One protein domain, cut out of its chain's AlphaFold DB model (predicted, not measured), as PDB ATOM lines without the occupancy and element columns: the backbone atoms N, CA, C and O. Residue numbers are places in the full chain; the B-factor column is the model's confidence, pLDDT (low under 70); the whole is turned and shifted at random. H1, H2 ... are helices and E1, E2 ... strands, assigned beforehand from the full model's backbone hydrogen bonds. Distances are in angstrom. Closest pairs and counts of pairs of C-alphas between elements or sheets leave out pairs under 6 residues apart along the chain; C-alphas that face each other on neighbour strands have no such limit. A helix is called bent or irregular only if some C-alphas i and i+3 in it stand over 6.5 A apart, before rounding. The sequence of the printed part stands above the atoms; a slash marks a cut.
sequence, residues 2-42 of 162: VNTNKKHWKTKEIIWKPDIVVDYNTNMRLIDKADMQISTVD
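AT A GLANCE: This is residues 2 to 42 of the 162 residues of the protein "DDE_Tnp_1_7 domain-containing protein" of Scylla olivacea (UniProt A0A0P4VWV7). A small two-stranded hairpin, E1 and E2, makes a head at one end, and from it one long, bent helix, H1, sticks out as an arm with residues 23 to 42 standing free. Along the 41 printed residues come E1, E2 and H1, the strands antiparallel and the class mixed. The whole is extended, with a radius of gyration of the C-alphas of 14.7 A, and flat, spanning 43 by 22 by 11 A.

IN THESE COORDINATES: Find C-alpha 2 at (40.946, -10.244, -48.850), where strand E1, residues 2 to 7, begins; it runs 13.0 A. Strand E2, residues 14 to 17, follows. H1, residues 19 to 40, was assigned as one helix by its hydrogen bonds but is bent: C-alphas 28 and 31 are 6.6 A apart. Its arms are H1a, residues 19 to 28, 14.3 A, and H1b, residues 31 to 40, 14.5 A, ending at C-alpha 40, (63.929, 13.299, -47.456).

HOW THE PARTS SIT: Look first at the hairpin of E1 and E2, antiparallel at 140 degrees, where N 2 and O 17 are 2.8 A apart and N 15 and O 6 2.9 A, within hydrogen-bond range. The closest C-alphas of E1 and H1a are those of Val 2 and Asp 19, 5.8 A apart. H1a and H1b stand at a shallow tilt of 34 degrees, only just short of steep. In both arms every O i to N i+4 pair is within hydrogen-bond range. H1b is apart from E1 and E2.

THE WHOLE: The C-alphas of Thr 11 and Asp 42, the two farthest apart, are 43.2 A from each other. The printed part has no cut; the link from E1 to E2 is short, that from E2 to H1 tight. No printed residue is under 70 in pLDDT.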
ATOM      1  N   VAL A   2      39.541  -9.863 -48.633       86.50
ATOM      2  CA  VAL A   2      40.946 -10.244 -48.850       86.50
ATOM      3  C   VAL A   2      41.599 -10.683 -47.539       86.50
ATOM      4  O   VAL A   2      41.470 -10.015 -46.505       86.50
ATOM      5  N   ASN A   3      42.360 -11.776 -47.597       85.12
ATOM      6  CA  ASN A   3      43.281 -12.161 -46.533       85.12
ATOM      7  C   ASN A   3      44.534 -11.271 -46.592       85.12
ATOM      8  O   ASN A   3      45.294 -11.309 -47.556       85.12
ATOM      9  N   THR A   4      44.762 -10.467 -45.552       80.50
ATOM     10  CA  THR A   4      45.908  -9.542 -45.499       80.50
ATOM     11  C   THR A   4      47.175 -10.140 -44.876       80.50
ATOM     12  O   THR A   4      48.118  -9.398 -44.607       80.50
ATOM     13  N   ASN A   5      47.201 -11.452 -44.598       84.75
ATOM     14  CA  ASN A   5      48.244 -12.166 -43.839       84.75
ATOM     15  C   ASN A   5      48.519 -11.579 -42.439       84.75
ATOM     16  O   ASN A   5      49.486 -11.942 -41.771       84.75
ATOM     17  N   LYS A   6      47.652 -10.674 -41.969       85.69
ATOM     18  CA  LYS A   6      47.725 -10.068 -40.642       85.69
ATOM     19  C   LYS A   6      46.922 -10.911 -39.672       85.69
ATOM     20  O   LYS A   6      45.759 -11.214 -39.927       85.69
ATOM     21  N   LYS A   7      47.547 -11.258 -38.550       92.06
ATOM     22  CA  LYS A   7      46.895 -11.971 -37.455       92.06
ATOM     23  C   LYS A   7      46.445 -10.989 -36.387       92.06
ATOM     24  O   LYS A   7      47.161 -10.033 -36.079       92.06
ATOM     25  N   HIS A   8      45.275 -11.227 -35.815       89.62
ATOM     26  CA  HIS A   8      44.810 -10.469 -34.667       89.62
ATOM     27  C   HIS A   8      45.716 -10.747 -33.462       89.62
ATOM     28  O   HIS A   8      46.105 -11.886 -33.208       89.62
ATOM     29  N   TRP A   9      46.109  -9.699 -32.732       88.06
ATOM     30  CA  TRP A   9      47.183  -9.811 -31.742       88.06
ATOM     31  C   TRP A   9      46.806 -10.682 -30.536       88.06
ATOM     32  O   TRP A   9      47.678 -11.377 -30.013       88.06
ATOM     33  N   LYS A  10      45.518 -10.698 -30.152       90.88
ATOM     34  CA  LYS A  10      44.983 -11.545 -29.071       90.88
ATOM     35  C   LYS A  10      44.560 -12.931 -29.552       90.88
ATOM     36  O   LYS A  10      45.038 -13.926 -29.029       90.88
ATOM     37  N   THR A  11      43.677 -12.997 -30.551       88.12
ATOM     38  CA  THR A  11      43.054 -14.262 -30.989       88.12
ATOM     39  C   THR A  11      43.930 -15.064 -31.952       88.12
ATOM     40  O   THR A  11      43.639 -16.222 -32.209       88.12
ATOM     41  N   LYS A  12      45.016 -14.479 -32.486       88.88
ATOM     42  CA  LYS A  12      45.931 -15.082 -33.483       88.88
ATOM     43  C   LYS A  12      45.264 -15.539 -34.788       88.88
ATOM     44  O   LYS A  12      45.953 -16.041 -35.677       88.88
ATOM     45  N   GLU A  13      43.971 -15.291 -34.939       88.94
ATOM     46  CA  GLU A  13      43.189 -15.551 -36.140       88.94
ATOM     47  C   GLU A  13      43.562 -14.595 -37.269       88.94
ATOM     48  O   GLU A  13      44.064 -13.487 -37.055       88.94
ATOM     49  N   ILE A  14      43.298 -15.038 -38.493       89.00
ATOM     50  CA  ILE A  14      43.538 -14.261 -39.704       89.00
ATOM     51  C   ILE A  14      42.499 -13.140 -39.799       89.00
ATOM     52  O   ILE A  14      41.296 -13.384 -39.752       89.00
ATOM     53  N   ILE A  15      42.971 -11.905 -39.975       88.31
ATOM     54  CA  ILE A  15      42.109 -10.741 -40.176       88.31
ATOM     55  C   ILE A  15      41.724 -10.650 -41.653       88.31
ATOM     56  O   ILE A  15      42.556 -10.341 -42.519       88.31
ATOM     57  N   TRP A  16      40.435 -10.832 -41.912       88.69
ATOM     58  CA  TRP A  16      39.821 -10.586 -43.208       88.69
ATOM     59  C   TRP A  16      39.410  -9.126 -43.332       88.69
ATOM     60  O   TRP A  16      38.827  -8.552 -42.413       88.69
ATOM     61  N   LYS A  17      39.717  -8.511 -44.476       90.94
ATOM     62  CA  LYS A  17      39.305  -7.135 -44.769       90.94
ATOM     63  C   LYS A  17      38.406  -7.094 -46.001       90.94
ATOM     64  O   LYS A  17      38.628  -7.876 -46.924       90.94
ATOM     65  N   PRO A  18      37.407  -6.202 -46.054       94.44
ATOM     66  CA  PRO A  18      36.656  -5.961 -47.279       94.44
ATOM     67  C   PRO A  18      37.574  -5.470 -48.402       94.44
ATOM     68  O   PRO A  18      38.525  -4.727 -48.144       94.44
ATOM     69  N   ASP A  19      37.257  -5.842 -49.639       91.50
ATOM     70  CA  ASP A  19      38.105  -5.539 -50.801       91.50
ATOM     71  C   ASP A  19      38.196  -4.025 -51.027       91.50
ATOM     72  O   ASP A  19      39.287  -3.489 -51.196       91.50
ATOM     73  N   ILE A  20      37.073  -3.320 -50.849       91.94
ATOM     74  CA  ILE A  20      36.992  -1.854 -50.918       91.94
ATOM     75  C   ILE A  20      37.945  -1.147 -49.938       91.94
ATOM     76  O   ILE A  20      38.536  -0.122 -50.262       91.94
ATOM     77  N   VAL A  21      38.151  -1.714 -48.744       91.06
ATOM     78  CA  VAL A  21      39.060  -1.142 -47.736       91.06
ATOM     79  C   VAL A  21      40.517  -1.363 -48.140       91.06
ATOM     80  O   VAL A  21      41.376  -0.528 -47.850       91.06
ATOM     81  N   VAL A  22      40.830  -2.492 -48.777       89.50
ATOM     82  CA  VAL A  22      42.187  -2.785 -49.256       89.50
ATOM     83  C   VAL A  22      42.544  -1.892 -50.439       89.50
ATOM     84  O   VAL A  22      43.631  -1.312 -50.439       89.50
ATOM     85  N   ASP A  23      41.624  -1.733 -51.385       90.56
ATOM     86  CA  ASP A  23      41.792  -0.869 -52.555       90.56
ATOM     87  C   ASP A  23      42.012   0.595 -52.141       90.56
ATOM     88  O   ASP A  23      43.041   1.198 -52.453       90.56
ATOM     89  N   TYR A  24      41.148   1.119 -51.263       91.12
ATOM     90  CA  TYR A  24      41.299   2.464 -50.703       91.12
ATOM     91  C   TYR A  24      42.674   2.684 -50.056       91.12
ATOM     92  O   TYR A  24      43.377   3.649 -50.356       91.12
ATOM     93  N   ASN A  25      43.102   1.762 -49.188       87.69
ATOM     94  CA  ASN A  25      44.390   1.873 -48.501       87.69
ATOM     95  C   ASN A  25      45.594   1.763 -49.445       87.69
ATOM     96  O   ASN A  25      46.678   2.242 -49.106       87.69
ATOM     97  N   THR A  26      45.437   1.102 -50.588       85.94
ATOM     98  CA  THR A  26      46.503   0.963 -51.583       85.94
ATOM     99  C   THR A  26      46.708   2.287 -52.315       85.94
ATOM    100  O   THR A  26      47.849   2.739 -52.447       85.94
ATOM    101  N   ASN A  27      45.616   2.954 -52.684       86.00
ATOM    102  CA  ASN A  27      45.647   4.147 -53.527       86.00
ATOM    103  C   ASN A  27      45.884   5.433 -52.721       86.00
ATOM    104  O   ASN A  27      46.624   6.309 -53.162       86.00
ATOM    105  N   MET A  28      45.340   5.532 -51.505       85.88
ATOM    106  CA  MET A  28      45.476   6.734 -50.667       85.88
ATOM    107  C   MET A  28      46.916   7.024 -50.234       85.88
ATOM    108  O   MET A  28      47.305   8.175 -50.079       85.88
ATOM    109  N   ARG A  29      47.750   5.987 -50.109       83.50
ATOM    110  CA  ARG A  29      49.141   6.114 -49.638       83.50
ATOM    111  C   ARG A  29      50.090   6.754 -50.644       83.50
ATOM    112  O   ARG A  29      51.259   6.948 -50.323       83.50
ATOM    113  N   LEU A  30      49.656   6.989 -51.879       84.94
ATOM    114  CA  LEU A  30      50.535   7.525 -52.917       84.94
ATOM    115  C   LEU A  30      50.940   8.971 -52.620       84.94
ATOM    116  O   LEU A  30      52.109   9.312 -52.788       84.94
ATOM    117  N   ILE A  31      50.004   9.779 -52.117       87.25
ATOM    118  CA  ILE A  31      50.256  11.179 -51.754       87.25
ATOM    119  C   ILE A  31      51.235  11.241 -50.577       87.25
ATOM    120  O   ILE A  31      52.273  11.890 -50.684       87.25
ATOM    121  N   ASP A  32      50.975  10.473 -49.514       89.44
ATOM    122  CA  ASP A  32      51.852  10.407 -48.335       89.44
ATOM    123  C   ASP A  32      53.270   9.948 -48.692       89.44
ATOM    124  O   ASP A  32      54.260  10.448 -48.161       89.44
ATOM    125  N   LYS A  33      53.393   8.991 -49.622       88.88
ATOM    126  CA  LYS A  33      54.699   8.527 -50.107       88.88
ATOM    127  C   LYS A  33      55.444   9.618 -50.863       88.88
ATOM    128  O   LYS A  33      56.647   9.751 -50.661       88.88
ATOM    129  N   ALA A  34      54.760  10.377 -51.717       90.00
ATOM    130  CA  ALA A  34      55.376  11.478 -52.447       90.00
ATOM    131  C   ALA A  34      55.859  12.578 -51.486       90.00
ATOM    132  O   ALA A  34      56.995  13.036 -51.610       90.00
ATOM    133  N   ASP A  35      55.052  12.933 -50.484       90.75
ATOM    134  CA  ASP A  35      55.419  13.924 -49.466       90.75
ATOM    135  C   ASP A  35      56.594  13.442 -48.592       90.75
ATOM    136  O   ASP A  35      57.580  14.155 -48.379       90.75
ATOM    137  N   MET A  36      56.583  12.162 -48.204       91.31
ATOM    138  CA  MET A  36      57.717  11.515 -47.542       91.31
ATOM    139  C   MET A  36      58.981  11.579 -48.415       91.31
ATOM    140  O   MET A  36      60.051  11.928 -47.925       91.31
ATOM    141  N   GLN A  37      58.890  11.282 -49.713       90.69
ATOM    142  CA  GLN A  37      60.044  11.356 -50.612       90.69
ATOM    143  C   GLN A  37      60.585  12.782 -50.730       90.69
ATOM    144  O   GLN A  37      61.801  12.965 -50.651       90.69
ATOM    145  N   ILE A  38      59.714  13.783 -50.870       90.69
ATOM    146  CA  ILE A  38      60.113  15.194 -50.936       90.69
ATOM    147  C   ILE A  38      60.817  15.612 -49.645       90.69
ATOM    148  O   ILE A  38      61.915  16.159 -49.717       90.69
ATOM    149  N   SER A  39      60.257  15.273 -48.479       88.50
ATOM    150  CA  SER A  39      60.847  15.632 -47.182       88.50
ATOM    151  C   SER A  39      62.249  15.044 -46.963       88.50
ATOM    152  O   SER A  39      63.083  15.675 -46.314       88.50
ATOM    153  N   THR A  40      62.575  13.887 -47.559       86.94
ATOM    154  CA  THR A  40      63.929  13.299 -47.456       86.94
ATOM    155  C   THR A  40      65.021  14.085 -48.190       86.94
ATOM    156  O   THR A  40      66.198  13.984 -47.839       86.94
ATOM    157  N   VAL A  41      64.658  14.853 -49.219       82.19
ATOM    158  CA  VAL A  41      65.591  15.591 -50.091       82.19
ATOM    159  C   VAL A  41      65.197  17.060 -50.227       82.19
ATOM    160  O   VAL A  41      65.449  17.678 -51.267       82.19
ATOM    161  N   ASP A  42      64.538  17.584 -49.201       80.25
ATOM    162  CA  ASP A  42      63.940  18.906 -49.203       80.25
ATOM    163  C   ASP A  42      65.002  20.006 -49.353       80.25
ATOM    164  O   ASP A  42      66.042  20.007 -48.681       80.25
TER     165      ASP A  42